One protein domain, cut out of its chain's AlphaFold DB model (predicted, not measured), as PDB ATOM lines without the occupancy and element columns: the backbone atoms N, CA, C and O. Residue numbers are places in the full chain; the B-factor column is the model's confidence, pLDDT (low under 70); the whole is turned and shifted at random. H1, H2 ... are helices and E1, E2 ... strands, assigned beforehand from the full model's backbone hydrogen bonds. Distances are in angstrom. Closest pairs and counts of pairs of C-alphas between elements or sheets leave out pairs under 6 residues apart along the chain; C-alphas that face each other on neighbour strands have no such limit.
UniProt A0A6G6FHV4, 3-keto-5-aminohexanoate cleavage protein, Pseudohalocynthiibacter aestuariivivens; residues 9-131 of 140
ATOM      1  N   VAL A   9      16.898 -32.548  25.173       97.81
ATOM      2  CA  VAL A   9      17.740 -31.351  25.196       97.81
ATOM      3  C   VAL A   9      18.361 -31.114  23.820       97.81
ATOM      4  O   VAL A   9      19.110 -31.942  23.304       97.81
ATOM      5  N   ALA A  10      18.056 -29.971  23.208       95.38
ATOM      6  CA  ALA A  10      18.735 -29.494  22.005       95.38
ATOM      7  C   ALA A  10      19.923 -28.619  22.414       95.38
ATOM      8  O   ALA A  10      19.775 -27.419  22.620       95.38
ATOM      9  N   ILE A  11      21.099 -29.232  22.546       93.06
ATOM     10  CA  ILE A  11      22.230 -28.652  23.292       93.06
ATOM     11  C   ILE A  11      22.857 -27.398  22.664       93.06
ATOM     12  O   ILE A  11      23.608 -26.692  23.332       93.06
ATOM     13  N   ILE A  12      22.590 -27.104  21.389       87.50
ATOM     14  CA  ILE A  12      23.207 -25.950  20.721       87.50
ATOM     15  C   ILE A  12      22.353 -25.349  19.592       87.50
ATOM     16  O   ILE A  12      22.148 -24.139  19.538       87.50
ATOM     17  N   GLY A  13      21.833 -26.175  18.679       82.56
ATOM     18  CA  GLY A  13      21.166 -25.712  17.454       82.56
ATOM     19  C   GLY A  13      22.116 -25.028  16.453       82.56
ATOM     20  O   GLY A  13      23.337 -25.055  16.616       82.56
ATOM     21  N   SER A  14      21.569 -24.409  15.399       75.38
ATOM     22  CA  SER A  14      22.351 -23.788  14.307       75.38
ATOM     23  C   SER A  14      22.397 -22.252  14.316       75.38
ATOM     24  O   SER A  14      23.214 -21.664  13.609       75.38
ATOM     25  N   ALA A  15      21.536 -21.603  15.107       76.75
ATOM     26  CA  ALA A  15      21.307 -20.154  15.077       76.75
ATOM     27  C   ALA A  15      22.154 -19.361  16.081       76.75
ATOM     28  O   ALA A  15      22.724 -18.327  15.745       76.75
ATOM     29  N   VAL A  16      22.219 -19.833  17.328       82.69
ATOM     30  CA  VAL A  16      22.793 -19.057  18.433       82.69
ATOM     31  C   VAL A  16      24.314 -19.166  18.403       82.69
ATOM     32  O   VAL A  16      24.863 -20.259  18.231       82.69
ATOM     33  N   ALA A  17      24.985 -18.025  18.539       84.69
ATOM     34  CA  ALA A  17      26.432 -17.927  18.659       84.69
ATOM     35  C   ALA A  17      26.833 -17.641  20.111       84.69
ATOM     36  O   ALA A  17      26.047 -17.107  20.897       84.69
ATOM     37  N   LYS A  18      28.093 -17.927  20.452       87.75
ATOM     38  CA  LYS A  18      28.626 -17.720  21.806       87.75
ATOM     39  C   LYS A  18      28.584 -16.258  22.267       87.75
ATOM     40  O   LYS A  18      28.442 -15.988  23.452       87.75
ATOM     41  N   ALA A  19      28.638 -15.317  21.321       87.31
ATOM     42  CA  ALA A  19      28.468 -13.889  21.590       87.31
ATOM     43  C   ALA A  19      27.059 -13.532  22.101       87.31
ATOM     44  O   ALA A  19      26.909 -12.568  22.843       87.31
ATOM     45  N   SER A  20      26.032 -14.300  21.719       88.25
ATOM     46  CA  SER A  20      24.653 -14.098  22.179       88.25
ATOM     47  C   SER A  20      24.402 -14.759  23.534       88.25
ATOM     48  O   SER A  20      23.649 -14.230  24.344       88.25
ATOM     49  N   ASN A  21      25.019 -15.917  23.782       89.12
ATOM     50  CA  ASN A  21      24.981 -16.594  25.074       89.12
ATOM     51  C   ASN A  21      26.286 -17.379  25.295       89.12
ATOM     52  O   ASN A  21      26.562 -18.311  24.534       89.12
ATOM     53  N   PRO A  22      27.081 -17.050  26.333       91.31
ATOM     54  CA  PRO A  22      28.360 -17.710  26.584       91.31
ATOM     55  C   PRO A  22      28.222 -19.202  26.912       91.31
ATOM     56  O   PRO A  22      29.178 -19.946  26.711       91.31
ATOM     57  N   ALA A  23      27.041 -19.643  27.359       93.31
ATOM     58  CA  ALA A  23      26.755 -21.037  27.683       93.31
ATOM     59  C   ALA A  23      26.526 -21.931  26.453       93.31
ATOM     60  O   ALA A  23      26.305 -23.127  26.605       93.31
ATOM     61  N   VAL A  24      26.544 -21.376  25.236       92.75
ATOM     62  CA  VAL A  24      26.415 -22.151  23.994       92.75
ATOM     63  C   VAL A  24      27.666 -23.029  23.815       92.75
ATOM     64  O   VAL A  24      28.759 -22.477  23.632       92.75
ATOM     65  N   PRO A  25      27.540 -24.371  23.823       94.94
ATOM     66  CA  PRO A  25      28.692 -25.266  23.767       94.94
ATOM     67  C   PRO A  25      29.181 -25.454  22.325       94.94
ATOM     68  O   PRO A  25      28.542 -26.133  21.522       94.94
ATOM     69  N   ILE A  26      30.319 -24.860  21.962       94.06
ATOM     70  CA  ILE A  26      30.827 -24.875  20.579       94.06
ATOM     71  C   ILE A  26      31.746 -26.074  20.350       94.06
ATOM     72  O   ILE A  26      31.640 -26.766  19.335       94.06
ATOM     73  N   THR A  27      32.671 -26.307  21.278       95.88
ATOM     74  CA  THR A  27      33.650 -27.389  21.165       95.88
ATOM     75  C   THR A  27      33.030 -28.734  21.536       95.88
ATOM     76  O   THR A  27      32.032 -28.802  22.247       95.88
ATOM     77  N   ILE A  28      33.656 -29.829  21.096       97.12
ATOM     78  CA  ILE A  28      33.203 -31.182  21.453       97.12
ATOM     79  C   ILE A  28      33.216 -31.392  22.973       97.12
ATOM     80  O   ILE A  28      32.280 -31.975  23.501       97.12
ATOM     81  N   ALA A  29      34.239 -30.891  23.675       97.81
ATOM     82  CA  ALA A  29      34.331 -31.024  25.127       97.81
ATOM     83  C   ALA A  29      33.179 -30.288  25.833       97.81
ATOM     84  O   ALA A  29      32.478 -30.893  26.634       97.81
ATOM     85  N   GLU A  30      32.917 -29.035  25.446       97.31
ATOM     86  CA  GLU A  30      31.789 -28.255  25.976       97.31
ATOM     87  C   GLU A  30      30.440 -28.919  25.674       97.31
ATOM     88  O   GLU A  30      29.523 -28.868  26.485       97.31
ATOM     89  N   GLN A  31      30.294 -29.536  24.497       97.69
ATOM     90  CA  GLN A  31      29.061 -30.231  24.126       97.69
ATOM     91  C   GLN A  31      28.850 -31.485  24.967       97.69
ATOM     92  O   GLN A  31      27.720 -31.733  25.379       97.69
ATOM     93  N   ILE A  32      29.906 -32.249  25.246       98.31
ATOM     94  CA  ILE A  32      29.837 -33.418  26.130       98.31
ATOM     95  C   ILE A  32      29.477 -32.977  27.551       98.31
ATOM     96  O   ILE A  32      28.510 -33.494  28.098       98.31
ATOM     97  N   GLU A  33      30.183 -31.988  28.104       98.25
ATOM     98  CA  GLU A  33      29.939 -31.460  29.455       98.25
ATOM     99  C   GLU A  33      28.509 -30.925  29.591       98.25
ATOM    100  O   GLU A  33      27.749 -31.380  30.441       98.25
ATOM    101  N   SER A  34      28.077 -30.061  28.668       98.19
ATOM    102  CA  SER A  34      26.713 -29.528  28.687       98.19
ATOM    103  C   SER A  34      25.645 -30.613  28.506       98.19
ATOM    104  O   SER A  34      24.539 -30.477  29.039       98.19
ATOM    105  N   THR A  35      25.944 -31.677  27.753       98.38
ATOM    106  CA  THR A  35      25.040 -32.827  27.615       98.38
ATOM    107  C   THR A  35      24.963 -33.619  28.913       98.38
ATOM    108  O   THR A  35      23.865 -34.001  29.307       98.38
ATOM    109  N   GLN A  36      26.094 -33.831  29.586       98.38
ATOM    110  CA  GLN A  36      26.152 -34.540  30.859       98.38
ATOM    111  C   GLN A  36      25.365 -33.804  31.942       98.38
ATOM    112  O   GLN A  36      24.497 -34.408  32.564       98.38
ATOM    113  N   GLU A  37      25.567 -32.496  32.104       98.31
ATOM    114  CA  GLU A  37      24.795 -31.701  33.068       98.31
ATOM    115  C   GLU A  37      23.285 -31.766  32.774       98.31
ATOM    116  O   GLU A  37      22.451 -31.849  33.675       98.31
ATOM    117  N   ALA A  38      22.905 -31.741  31.491       98.50
ATOM    118  CA  ALA A  38      21.513 -31.870  31.075       98.50
ATOM    119  C   ALA A  38      20.953 -33.280  31.335       98.50
ATOM    120  O   ALA A  38      19.789 -33.415  31.709       98.50
ATOM    121  N   PHE A  39      21.759 -34.324  31.148       98.06
ATOM    122  CA  PHE A  39      21.402 -35.705  31.463       98.06
ATOM    123  C   PHE A  39      21.178 -35.889  32.969       98.06
ATOM    124  O   PHE A  39      20.139 -36.410  33.371       98.06
ATOM    125  N   GLU A  40      22.090 -35.377  33.798       97.06
ATOM    126  CA  GLU A  40      21.990 -35.389  35.263       97.06
ATOM    127  C   GLU A  40      20.775 -34.595  35.772       97.06
ATOM    128  O   GLU A  40      20.140 -34.997  36.747       97.06
ATOM    129  N   ALA A  41      20.383 -33.527  35.069       97.56
ATOM    130  CA  ALA A  41      19.162 -32.766  35.348       97.56
ATOM    131  C   ALA A  41      17.859 -33.471  34.902       97.56
ATOM    132  O   ALA A  41      16.768 -33.000  35.227       97.56
ATOM    133  N   GLY A  42      17.942 -34.579  34.152       97.00
ATOM    134  CA  GLY A  42      16.791 -35.409  33.775       97.00
ATOM    135  C   GLY A  42      16.512 -35.538  32.274       97.00
ATOM    136  O   GLY A  42      15.489 -36.109  31.894       97.00
ATOM    137  N   ALA A  43      17.372 -35.031  31.386       98.31
ATOM    138  CA  ALA A  43      17.203 -35.260  29.953       98.31
ATOM    139  C   ALA A  43      17.517 -36.716  29.588       98.31
ATOM    140  O   ALA A  43      18.566 -37.249  29.934       98.31
ATOM    141  N   SER A  44      16.647 -37.353  28.806       97.94
ATOM    142  CA  SER A  44      16.850 -38.727  28.324       97.94
ATOM    143  C   SER A  44      17.228 -38.793  26.839       97.94
ATOM    144  O   SER A  44      17.635 -39.850  26.347       97.94
ATOM    145  N   ILE A  45      17.093 -37.674  26.116       98.38
ATOM    146  CA  ILE A  45      17.456 -37.532  24.701       98.38
ATOM    147  C   ILE A  45      18.323 -36.284  24.521       98.38
ATOM    148  O   ILE A  45      17.938 -35.207  24.969       98.38
ATOM    149  N   ALA A  46      19.446 -36.410  23.813       98.19
ATOM    150  CA  ALA A  46      20.242 -35.280  23.339       98.19
ATOM    151  C   ALA A  46      20.058 -35.103  21.829       98.19
ATOM    152  O   ALA A  46      20.496 -35.941  21.035       98.19
ATOM    153  N   HIS A  47      19.443 -33.996  21.417       97.44
ATOM    154  CA  HIS A  47      19.438 -33.569  20.026       97.44
ATOM    155  C   HIS A  47      20.711 -32.778  19.712       97.44
ATOM    156  O   HIS A  47      20.927 -31.677  20.225       97.44
ATOM    157  N   CYS A  48      21.552 -33.353  18.856       95.38
ATOM    158  CA  CYS A  48      22.927 -32.913  18.681       95.38
ATOM    159  C   CYS A  48      23.157 -32.291  17.301       95.38
ATOM    160  O   CYS A  48      22.900 -32.909  16.266       95.38
ATOM    161  N   HIS A  49      23.724 -31.089  17.306       94.50
ATOM    162  CA  HIS A  49      24.413 -30.485  16.169       94.50
ATOM    163  C   HIS A  49      25.888 -30.332  16.540       94.50
ATOM    164  O   HIS A  49      26.202 -30.137  17.712       94.50
ATOM    165  N   VAL A  50      26.779 -30.351  15.550       93.81
ATOM    166  CA  VAL A  50      28.193 -30.014  15.745       93.81
ATOM    167  C   VAL A  50      28.519 -28.686  15.071       93.81
ATOM    168  O   VAL A  50      27.896 -28.290  14.079       93.81
ATOM    169  N   ARG A  51      29.502 -27.979  15.631       92.12
ATOM    170  CA  ARG A  51      30.052 -26.752  15.053       92.12
ATOM    171  C   ARG A  51      31.496 -26.981  14.621       92.12
ATOM    172  O   ARG A  51      32.174 -27.861  15.160       92.12
ATOM    173  N   ASP A  52      31.954 -26.226  13.631       90.88
ATOM    174  CA  ASP A  52      33.369 -26.156  13.266       90.88
ATOM    175  C   ASP A  52      34.159 -25.248  14.233       90.88
ATOM    176  O   ASP A  52      33.640 -24.810  15.261       90.88
ATOM    177  N   ALA A  53      35.444 -25.019  13.946       88.94
ATOM    178  CA  ALA A  53      36.308 -24.183  14.785       88.94
ATOM    179  C   ALA A  53      35.890 -22.699  14.805       88.94
ATOM    180  O   ALA A  53      36.132 -22.023  15.802       88.94
ATOM    181  N   ASP A  54      35.217 -22.225  13.753       88.06
ATOM    182  CA  ASP A  54      34.690 -20.860  13.648       88.06
ATOM    183  C   ASP A  54      33.286 -20.735  14.268       88.06
ATOM    184  O   ASP A  54      32.657 -19.675  14.225       88.06
ATOM    185  N   GLY A  55      32.755 -21.827  14.828       86.94
ATOM    186  CA  GLY A  55      31.423 -21.882  15.413       86.94
ATOM    187  C   GLY A  55      30.294 -22.008  14.388       86.94
ATOM    188  O   GLY A  55      29.128 -21.866  14.765       86.94
ATOM    189  N   LYS A  56      30.573 -22.289  13.109       87.75
ATOM    190  CA  LYS A  56      29.535 -22.498  12.085       87.75
ATOM    191  C   LYS A  56      28.990 -23.917  12.147       87.75
ATOM    192  O   LYS A  56      29.659 -24.841  12.600       87.75
ATOM    193  N   THR A  57      27.749 -24.096  11.704       88.56
ATOM    194  CA  THR A  57      27.124 -25.426  11.655       88.56
ATOM    195  C   THR A  57      27.835 -26.295  10.623       88.56
ATOM    196  O   THR A  57      28.055 -25.855   9.498       88.56
ATOM    197  N   THR A  58      28.161 -27.532  10.992       90.12
ATOM    198  CA  THR A  58      28.805 -28.509  10.104       90.12
ATOM    199  C   THR A  58      28.159 -29.886  10.253       90.12
ATOM    200  O   THR A  58      27.498 -30.166  11.252       90.12
ATOM    201  N   SER A  59      28.337 -30.745   9.251       90.00
ATOM    202  CA  SER A  59      27.949 -32.163   9.269       90.00
ATOM    203  C   SER A  59      29.163 -33.094   9.215       90.00
ATOM    204  O   SER A  59      29.040 -34.232   8.771       90.00
ATOM    205  N   ASP A  60      30.336 -32.595   9.614       92.81
ATOM    206  CA  ASP A  60      31.586 -33.354   9.685       92.81
ATOM    207  C   ASP A  60      31.387 -34.687  10.445       92.81
ATOM    208  O   ASP A  60      31.121 -34.672  11.656       92.81
ATOM    209  N   PRO A  61      31.511 -35.844   9.760       93.81
ATOM    210  CA  PRO A  61      31.289 -37.151  10.368       93.81
ATOM    211  C   PRO A  61      32.226 -37.447  11.538       93.81
ATOM    212  O   PRO A  61      31.815 -38.121  12.482       93.81
ATOM    213  N   GLU A  62      33.462 -36.938  11.512       96.25
ATOM    214  CA  GLU A  62      34.434 -37.179  12.577       96.25
ATOM    215  C   GLU A  62      34.005 -36.471  13.864       96.25
ATOM    216  O   GLU A  62      33.974 -37.071  14.941       96.25
ATOM    217  N   ARG A  63      33.584 -35.207  13.759       95.75
ATOM    218  CA  ARG A  63      33.043 -34.445  14.896       95.75
ATOM    219  C   ARG A  63      31.783 -35.090  15.457       95.75
ATOM    220  O   ARG A  63      31.667 -35.229  16.671       95.75
ATOM    221  N   CYS A  64      30.873 -35.522  14.584       96.19
ATOM    222  CA  CYS A  64      29.667 -36.251  14.976       96.19
ATOM    223  C   CYS A  64      30.007 -37.537  15.747       96.19
ATOM    224  O   CYS A  64      29.433 -37.790  16.807       96.19
ATOM    225  N   ALA A  65      30.959 -38.331  15.245       97.06
ATOM    226  CA  ALA A  65      31.393 -39.568  15.886       97.06
ATOM    227  C   ALA A  65      32.036 -39.309  17.255       97.06
ATOM    228  O   ALA A  65      31.714 -40.000  18.221       97.06
ATOM    229  N   ARG A  66      32.893 -38.286  17.359       97.88
ATOM    230  CA  ARG A  66      33.540 -37.890  18.619       97.88
ATOM    231  C   ARG A  66      32.541 -37.412  19.663       97.88
ATOM    232  O   ARG A  66      32.641 -37.825  20.814       97.88
ATOM    233  N   LEU A  67      31.573 -36.582  19.267       97.56
ATOM    234  CA  LEU A  67      30.510 -36.139  20.167       97.56
ATOM    235  C   LEU A  67      29.697 -37.333  20.672       97.56
ATOM    236  O   LEU A  67      29.533 -37.493  21.877       97.56
ATOM    237  N   LYS A  68      29.237 -38.197  19.760       97.00
ATOM    238  CA  LYS A  68      28.463 -39.389  20.118       97.00
ATOM    239  C   LYS A  68      29.232 -40.292  21.086       97.00
ATOM    240  O   LYS A  68      28.668 -40.687  22.098       97.00
ATOM    241  N   ALA A  69      30.497 -40.591  20.792       96.81
ATOM    242  CA  ALA A  69      31.328 -41.438  21.642       96.81
ATOM    243  C   ALA A  69      31.531 -40.831  23.040       96.81
ATOM    244  O   ALA A  69      31.435 -41.544  24.034       96.81
ATOM    245  N   GLY A  70      31.754 -39.515  23.124       97.50
ATOM    246  CA  GLY A  70      31.862 -38.816  24.403       97.50
ATOM    247  C   GLY A  70      30.563 -38.852  25.206       97.50
ATOM    248  O   GLY A  70      30.579 -39.197  26.383       97.50
ATOM    249  N   ILE A  71      29.419 -38.578  24.571       97.00
ATOM    250  CA  ILE A  71      28.117 -38.667  25.246       97.00
ATOM    251  C   ILE A  71      27.858 -40.096  25.733       97.00
ATOM    252  O   ILE A  71      27.437 -40.276  26.865       97.00
ATOM    253  N   GLU A  72      28.133 -41.123  24.928       94.62
ATOM    254  CA  GLU A  72      27.931 -42.520  25.346       94.62
ATOM    255  C   GLU A  72      28.831 -42.933  26.519       94.62
ATOM    256  O   GLU A  72      28.407 -43.744  27.340       94.62
ATOM    257  N   ALA A  73      30.033 -42.357  26.616       95.06
ATOM    258  CA  ALA A  73      30.950 -42.589  27.727       95.06
ATOM    259  C   ALA A  73      30.500 -41.905  29.031       95.06
ATOM    260  O   ALA A  73      30.649 -42.488  30.100       95.06
ATOM    261  N   HIS A  74      29.939 -40.694  28.954       95.75
ATOM    262  CA  HIS A  74      29.595 -39.891  30.138       95.75
ATOM    263  C   HIS A  74      28.109 -39.952  30.536       95.75
ATOM    264  O   HIS A  74      27.763 -39.697  31.684       95.75
ATOM    265  N   CYS A  75      27.216 -40.306  29.610       95.38
ATOM    266  CA  CYS A  75      25.759 -40.304  29.780       95.38
ATOM    267  C   CYS A  75      25.192 -41.699  29.476       95.38
ATOM    268  O   CYS A  75      24.547 -41.929  28.445       95.38
ATOM    269  N   ALA A  76      25.463 -42.661  30.362       91.25
ATOM    270  CA  ALA A  76      25.114 -44.065  30.159       91.25
ATOM    271  C   ALA A  76      23.628 -44.259  29.792       91.25
ATOM    272  O   ALA A  76      22.725 -43.958  30.571       91.25
ATOM    273  N   GLY A  77      23.382 -44.806  28.598       92.56
ATOM    274  CA  GLY A  77      22.043 -45.148  28.109       92.56
ATOM    275  C   GLY A  77      21.264 -44.014  27.429       92.56
ATOM    276  O   GLY A  77      20.223 -44.299  26.819       92.56
ATOM    277  N   MET A  78      21.779 -42.776  27.452       96.06
ATOM    278  CA  MET A  78      21.167 -41.612  26.801       96.06
ATOM    279  C   MET A  78      20.902 -41.866  25.309       96.06
ATOM    280  O   MET A  78      21.681 -42.512  24.604       96.06
ATOM    281  N   ILE A  79      19.775 -41.363  24.804       97.94
ATOM    282  CA  ILE A  79      19.442 -41.447  23.379       97.94
ATOM    283  C   ILE A  79      20.106 -40.272  22.655       97.94
ATOM    284  O   ILE A  79      19.750 -39.117  22.873       97.94
ATOM    285  N   VAL A  80      21.051 -40.565  21.762       97.12
ATOM    286  CA  VAL A  80      21.732 -39.546  20.950       97.12
ATOM    287  C   VAL A  80      21.025 -39.398  19.602       97.12
ATOM    288  O   VAL A  80      21.064 -40.303  18.769       97.12
ATOM    289  N   GLN A  81      20.395 -38.246  19.373       96.81
ATOM    290  CA  GLN A  81      19.722 -37.901  18.122       96.81
ATOM    291  C   GLN A  81      20.565 -36.892  17.335       96.81
ATOM    292  O   GLN A  81      20.404 -35.676  17.478       96.81
ATOM    293  N   MET A  82      21.449 -37.395  16.472       94.75
ATOM    294  CA  MET A  82      22.239 -36.547  15.574       94.75
ATOM    295  C   MET A  82      21.343 -35.866  14.538       94.75
ATOM    296  O   MET A  82      20.545 -36.515  13.861       94.75
ATOM    297  N   SER A  83      21.484 -34.550  14.406       91.69
ATOM    298  CA  SER A  83      20.788 -33.778  13.385       91.69
ATOM    299  C   SER A  83      21.342 -34.069  11.992       91.69
ATOM    300  O   SER A  83      22.550 -34.197  11.801       91.69
ATOM    301  N   THR A  84      20.456 -34.123  11.002       86.25
ATOM    302  CA  THR A  84      20.801 -34.233   9.575       86.25
ATOM    303  C   THR A  84      20.724 -32.886   8.848       86.25
ATOM    304  O   THR A  84      21.002 -32.804   7.653       86.25
ATOM    305  N   GLY A  85      20.335 -31.813   9.548       77.38
ATOM    306  CA  GLY A  85      20.181 -30.478   8.980       77.38
ATOM    307  C   GLY A  85      21.416 -29.598   9.176       77.38
ATOM    308  O   GLY A  85      21.863 -29.388  10.300       77.38
ATOM    309  N   VAL A  86      21.900 -28.991   8.088       64.38
ATOM    310  CA  VAL A  86      22.996 -27.993   8.090       64.38
ATOM    311  C   VAL A  86      22.512 -26.555   7.859       64.38
ATOM    312  O   VAL A  86      23.288 -25.678   7.483       64.38
ATOM    313  N   ARG A  87      21.213 -26.279   8.054       64.62
ATOM    314  CA  ARG A  87      20.656 -24.939   7.808       64.62
ATOM    315  C   ARG A  87      21.303 -23.906   8.730       64.62
ATOM    316  O   ARG A  87      21.061 -23.894   9.935       64.62
ATOM    317  N   SER A  88      22.074 -23.014   8.120       58.19
ATOM    318  CA  SER A  88      22.566 -21.781   8.728       58.19
ATOM    319  C   SER A  88      21.553 -20.663   8.457       58.19
ATOM    320  O   SER A  88      21.021 -20.592   7.351       58.19
ATOM    321  N   GLY A  89      21.275 -19.808   9.446       55.50
ATOM    322  CA  GLY A  89      20.506 -18.572   9.227       55.50
ATOM    323  C   GLY A  89      19.087 -18.511   9.801       55.50
ATOM    324  O   GLY A  89      18.313 -17.666   9.364       55.50
ATOM    325  N   ALA A  90      18.723 -19.356  10.771       61.19
ATOM    326  CA  ALA A  90      17.570 -19.025  11.611       61.19
ATOM    327  C   ALA A  90      17.947 -17.831  12.504       61.19
ATOM    328  O   ALA A  90      18.979 -17.862  13.174       61.19
ATOM    329  N   VAL A  91      17.147 -16.768  12.460       63.25
ATOM    330  CA  VAL A  91      17.335 -15.567  13.281       63.25
ATOM    331  C   VAL A  91      16.497 -15.739  14.543       63.25
ATOM    332  O   VAL A  91      15.358 -16.197  14.464       63.25
ATOM    333  N   LEU A  92      17.070 -15.432  15.707       69.75
ATOM    334  CA  LEU A  92      16.303 -15.377  16.951       69.75
ATOM    335  C   LEU A  92      15.310 -14.215  16.868       69.75
ATOM    336  O   LEU A  92      15.686 -13.120  16.463       69.75
ATOM    337  N   GLU A  93      14.062 -14.450  17.263       74.31
ATOM    338  CA  GLU A  93      13.083 -13.372  17.415       74.31
ATOM    339  C   GLU A  93      13.451 -12.475  18.612       74.31
ATOM    340  O   GLU A  93      14.025 -12.941  19.601       74.31
ATOM    341  N   ASP A  94      13.072 -11.195  18.560       66.62
ATOM    342  CA  ASP A  94      13.487 -10.170  19.536       66.62
ATOM    343  C   ASP A  94      13.027 -10.436  20.988       66.62
ATOM    344  O   ASP A  94      13.563  -9.856  21.929       66.62
ATOM    345  N   ASN A  95      12.066 -11.343  21.202       73.06
ATOM    346  CA  ASN A  95      11.496 -11.657  22.519       73.06
ATOM    347  C   ASN A  95      12.037 -12.958  23.147       73.06
ATOM    348  O   ASN A  95      11.469 -13.465  24.121       73.06
ATOM    349  N   VAL A  96      13.118 -13.534  22.612       78.50
ATOM    350  CA  VAL A  96      13.669 -14.794  23.130       78.50
ATOM    351  C   VAL A  96      14.502 -14.559  24.392       78.50
ATOM    352  O   VAL A  96      15.536 -13.893  24.376       78.50
ATOM    353  N   ARG A  97      14.103 -15.193  25.502       81.56
ATOM    354  CA  ARG A  97      14.912 -15.260  26.725       81.56
ATOM    355  C   ARG A  97      15.843 -16.467  26.677       81.56
ATOM    356  O   ARG A  97      15.386 -17.608  26.687       81.56
ATOM    357  N   LEU A  98      17.147 -16.212  26.692       85.06
ATOM    358  CA  LEU A  98      18.162 -17.263  26.697       85.06
ATOM    359  C   LEU A  98      18.321 -17.857  28.104       85.06
ATOM    360  O   LEU A  98      18.367 -17.135  29.105       85.06
ATOM    361  N   ALA A  99      18.371 -19.187  28.181       85.88
ATOM    362  CA  ALA A  99      18.663 -19.894  29.422       85.88
ATOM    363  C   ALA A  99      20.153 -19.740  29.784       85.88
ATOM    364  O   ALA A  99      20.993 -19.694  28.883       85.88
ATOM    365  N   PRO A 100      20.502 -19.697  31.082       90.50
ATOM    366  CA  PRO A 100      21.896 -19.575  31.509       90.50
ATOM    367  C   PRO A 100      22.726 -20.836  31.229       90.50
ATOM    368  O   PRO A 100      23.941 -20.739  31.175       90.50
ATOM    369  N   ALA A 101      22.084 -21.997  31.056       93.75
ATOM    370  CA  ALA A 101      22.688 -23.268  30.651       93.75
ATOM    371  C   ALA A 101      21.593 -24.225  30.149       93.75
ATOM    372  O   ALA A 101      20.416 -24.056  30.495       93.75
ATOM    373  N   ASN A 102      21.968 -25.260  29.391       94.50
ATOM    374  CA  ASN A 102      21.034 -26.315  28.979       94.50
ATOM    375  C   ASN A 102      20.452 -27.060  30.186       94.50
ATOM    376  O   ASN A 102      19.237 -27.229  30.268       94.50
ATOM    377  N   ALA A 103      21.293 -27.421  31.159       94.81
ATOM    378  CA  ALA A 103      20.862 -28.080  32.390       94.81
ATOM    379  C   ALA A 103      19.845 -27.244  33.179       94.81
ATOM    380  O   ALA A 103      18.858 -27.775  33.671       94.81
ATOM    381  N   ALA A 104      20.001 -25.916  33.209       95.06
ATOM    382  CA  ALA A 104      19.032 -25.032  33.857       95.06
ATOM    383  C   ALA A 104      17.657 -25.044  33.163       95.06
ATOM    384  O   ALA A 104      16.629 -24.871  33.820       95.06
ATOM    385  N   LEU A 105      17.616 -25.230  31.839       94.62
ATOM    386  CA  LEU A 105      16.360 -25.380  31.106       94.62
ATOM    387  C   LEU A 105      15.733 -26.761  31.344       94.62
ATOM    388  O   LEU A 105      14.523 -26.843  31.541       94.62
ATOM    389  N   VAL A 106      16.552 -27.817  31.378       97.06
ATOM    390  CA  VAL A 106      16.106 -29.178  31.711       97.06
ATOM    391  C   VAL A 106      15.546 -29.234  33.128       97.06
ATOM    392  O   VAL A 106      14.437 -29.724  33.300       97.06
ATOM    393  N   GLN A 107      16.235 -28.652  34.111       97.00
ATOM    394  CA  GLN A 107      15.763 -28.604  35.494       97.00
ATOM    395  C   GLN A 107      14.396 -27.924  35.590       97.00
ATOM    396  O   GLN A 107      13.479 -28.463  36.191       97.00
ATOM    397  N   ARG A 108      14.198 -26.788  34.907       96.44
ATOM    398  CA  ARG A 108      12.880 -26.131  34.866       96.44
ATOM    399  C   ARG A 108      11.800 -27.016  34.248       96.44
ATOM    400  O   ARG A 108      10.656 -26.979  34.693       96.44
ATOM    401  N   ALA A 109      12.133 -27.775  33.204       96.81
ATOM    402  CA  ALA A 109      11.200 -28.722  32.604       96.81
ATOM    403  C   ALA A 109      10.886 -29.884  33.563       96.81
ATOM    404  O   ALA A 109       9.725 -30.274  33.666       96.81
ATOM    405  N   ALA A 110      11.882 -30.383  34.298       96.81
ATOM    406  CA  ALA A 110      11.714 -31.396  35.335       96.81
ATOM    407  C   ALA A 110      10.827 -30.893  36.488       96.81
ATOM    408  O   ALA A 110       9.887 -31.583  36.878       96.81
ATOM    409  N   ASP A 111      11.031 -29.659  36.954       96.19
ATOM    410  CA  ASP A 111      10.205 -29.036  37.997       96.19
ATOM    411  C   ASP A 111       8.740 -28.886  37.543       96.19
ATOM    412  O   ASP A 111       7.801 -29.090  38.314       96.19
ATOM    413  N   LEU A 112       8.514 -28.544  36.268       96.25
ATOM    414  CA  LEU A 112       7.168 -28.494  35.687       96.25
ATOM    415  C   LEU A 112       6.536 -29.886  35.589       96.25
ATOM    416  O   LEU A 112       5.340 -30.031  35.837       96.25
ATOM    417  N   CYS A 113       7.323 -30.897  35.229       95.69
ATOM    418  CA  CYS A 113       6.892 -32.291  35.198       95.69
ATOM    419  C   CYS A 113       6.409 -32.747  36.583       95.69
ATOM    420  O   CYS A 113       5.305 -33.285  36.692       95.69
ATOM    421  N   ASP A 114       7.173 -32.444  37.633       93.12
ATOM    422  CA  ASP A 114       6.803 -32.726  39.023       93.12
ATOM    423  C   ASP A 114       5.524 -31.983  39.443       93.12
ATOM    424  O   ASP A 114       4.548 -32.601  39.870       93.12
ATOM    425  N   LYS A 115       5.455 -30.670  39.180       95.69
ATOM    426  CA  LYS A 115       4.272 -29.837  39.463       95.69
ATOM    427  C   LYS A 115       2.980 -30.367  38.827       95.69
ATOM    428  O   LYS A 115       1.896 -30.136  39.357       95.69
ATOM    429  N   HIS A 116       3.084 -31.012  37.669       94.94
ATOM    430  CA  HIS A 116       1.950 -31.562  36.929       94.94
ATOM    431  C   HIS A 116       1.762 -33.073  37.134       94.94
ATOM    432  O   HIS A 116       1.014 -33.686  36.373       94.94
ATOM    433  N   GLU A 117       2.424 -33.668  38.134       94.56
ATOM    434  CA  GLU A 117       2.311 -35.090  38.487       94.56
ATOM    435  C   GLU A 117       2.648 -36.024  37.308       94.56
ATOM    436  O   GLU A 117       2.066 -37.096  37.118       94.56
ATOM    437  N   ARG A 118       3.604 -35.602  36.474       94.62
ATOM    438  CA  ARG A 118       4.114 -36.352  35.322       94.62
ATOM    439  C   ARG A 118       5.611 -36.571  35.506       94.62
ATOM    440  O   ARG A 118       6.380 -35.775  34.983       94.62
ATOM    441  N   PRO A 119       6.047 -37.625  36.214       94.31
ATOM    442  CA  PRO A 119       7.456 -37.809  36.550       94.31
ATOM    443  C   PRO A 119       8.336 -37.829  35.296       94.31
ATOM    444  O   PRO A 119       7.913 -38.293  34.236       94.31
ATOM    445  N   VAL A 120       9.567 -37.340  35.409       97.19
ATOM    446  CA  VAL A 120      10.531 -37.377  34.303       97.19
ATOM    447  C   VAL A 120      10.891 -38.830  33.985       97.19
ATOM    448  O   VAL A 120      11.138 -39.633  34.884       97.19
ATOM    449  N   ALA A 121      10.889 -39.178  32.700       97.00
ATOM    450  CA  ALA A 121      11.243 -40.507  32.232       97.00
ATOM    451  C   ALA A 121      12.753 -40.736  32.365       97.00
ATOM    452  O   ALA A 121      13.551 -39.946  31.859       97.00
ATOM    453  N   THR A 122      13.153 -41.860  32.961       95.88
ATOM    454  CA  THR A 122      14.545 -42.321  32.857       95.88
ATOM    455  C   THR A 122      14.882 -42.673  31.406       95.88
ATOM    456  O   THR A 122      13.992 -42.874  30.574       95.88
ATOM    457  N   TRP A 123      16.166 -42.821  31.069       95.81
ATOM    458  CA  TRP A 123      16.556 -43.241  29.720       95.81
ATOM    459  C   TRP A 123      16.014 -44.634  29.349       95.81
ATOM    460  O   TRP A 123      15.666 -44.853  28.190       95.81
ATOM    461  N   GLN A 124      15.871 -45.554  30.314       96.00
ATOM    462  CA  GLN A 124      15.248 -46.865  30.090       96.00
ATOM    463  C   GLN A 124      13.779 -46.698  29.705       96.00
ATOM    464  O   GLN A 124      13.354 -47.212  28.673       96.00
ATOM    465  N   GLN A 125      13.030 -45.924  30.499       96.25
ATOM    466  CA  GLN A 125      11.616 -45.654  30.246       96.25
ATOM    467  C   GLN A 125      11.425 -44.932  28.913       96.25
ATOM    468  O   GLN A 125      10.540 -45.293  28.145       96.25
ATOM    469  N   ALA A 126      12.275 -43.952  28.599       96.88
ATOM    470  CA  ALA A 126      12.244 -43.250  27.324       96.88
ATOM    471  C   ALA A 126      12.434 -44.213  26.143       96.88
ATOM    472  O   ALA A 126      11.698 -44.133  25.161       96.88
ATOM    473  N   ARG A 127      13.380 -45.156  26.244       96.44
ATOM    474  CA  ARG A 127      13.587 -46.192  25.223       96.44
ATOM    475  C   ARG A 127      12.373 -47.104  25.077       96.44
ATOM    476  O   ARG A 127      11.948 -47.318  23.948       96.44
ATOM    477  N   ASP A 128      11.789 -47.568  26.180       96.31
ATOM    478  CA  ASP A 128      10.598 -48.427  26.150       96.31
ATOM    479  C   ASP A 128       9.399 -47.715  25.513       96.31
ATOM    480  O   ASP A 128       8.754 -48.258  24.617       96.31
ATOM    481  N   ILE A 129       9.142 -46.466  25.915       95.88
ATOM    482  CA  ILE A 129       8.057 -45.630  25.376       95.88
ATOM    483  C   ILE A 129       8.215 -45.422  23.868       95.88
ATOM    484  O   ILE A 129       7.226 -45.406  23.138       95.88
ATOM    485  N   LEU A 130       9.452 -45.267  23.393       96.50
ATOM    486  CA  LEU A 130       9.769 -45.051  21.982       96.50
ATOM    487  C   LEU A 130       9.953 -46.354  21.182       96.50
ATOM    488  O   LEU A 130      10.251 -46.288  19.990       96.50
ATOM    489  N   GLY A 131       9.808 -47.531  21.802       96.31
ATOM    490  CA  GLY A 131      10.025 -48.823  21.141       96.31
ATOM    491  C   GLY A 131      11.481 -49.075  20.723       96.31
ATOM    492  O   GLY A 131      11.744 -49.803  19.765       96.31
TER     493      GLY A 131
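Overview. This is residues 9 to 131 of the 140 residues of the protein "3-keto-5-aminohexanoate cleavage protein" of Pseudohalocynthiibacter aestuariivivens (UniProt A0A6G6FHV4). A small sheet of two parallel strands, E1 and E2, has helices H1 and H2 side by side over one face, while H3 packs with its first half on the end of H1 and runs on past it, and the short helix H4 sits by the beginnings of both strands. Long loops, residues 9 to 27, 49 to 60 and 83 to 101, make much of the rest. The printed part has 123 residues with four named helices and two named strands, in the order H1, E1, H2, E2, H3, H4; the class is mostly helix, though under half of the residues are in named elements. It is compact, with a radius of gyration of the C-alphas of 14.6 A and spans of 42 by 35 by 22 A.

Arrangement. Begin at residues 9 to 10, which pair, parallel, with residues 46 to 47 of E1, residues 45 to 48. E2, residues 79 to 82, is the parallel neighbour of E1 at 19 degrees; look for N 46 and O 79, 2.9 A apart, and N 81 and O 46, 2.8 A apart, both within hydrogen-bond range. H2, residues 61 to 74, joins them in a strand-helix-strand unit, two parallel neighbour strands with a helix between, whose crossover is right-handed. The closest C-alphas of H2 and E2 are those of Lys 68 and Val 80, 6.8 A apart. H1, residues 28 to 40, touches H2 at Ile 32 and Ile 71, whose C-alphas are 5.6 A apart; they run the same way at a tilt of 37 degrees, only just steep. H3, residues 102 to 115, touches H1 with residues 102 to 107 alone, closest at the C-alphas of Ala 38 and Ala 103, 4.1 A apart, with a shallow tilt of 14 degrees, the same way. H4, residues 123 to 129, touches no helix; its C-alpha 123 is 7.2 A from C-alpha 79 of E2. In H1, H2, H3 and H4 every O i to N i+4 pair is within hydrogen-bond range.

Along the chain. Find C-alpha 28 at (33.203, -31.182, 21.453); from there H1 runs 18.3 A to residue 40. After E1, H2 covers 20.0 A, and after E2, H3 covers 20.1 A from C-alpha 102 at (21.034, -26.315, 28.979). H4 ends at C-alpha 129, (8.057, -45.630, 25.376).

Size, cuts and confidence. The two C-alphas farthest apart are those of Asp 54 and Glu 117, 43.2 A. The printed part has no cut. The links E1 to H2 and E2 to H3 are long. Mean pLDDT of the printed part is 91.3; look for values under 70 at residues 86 to 92 and residue 94.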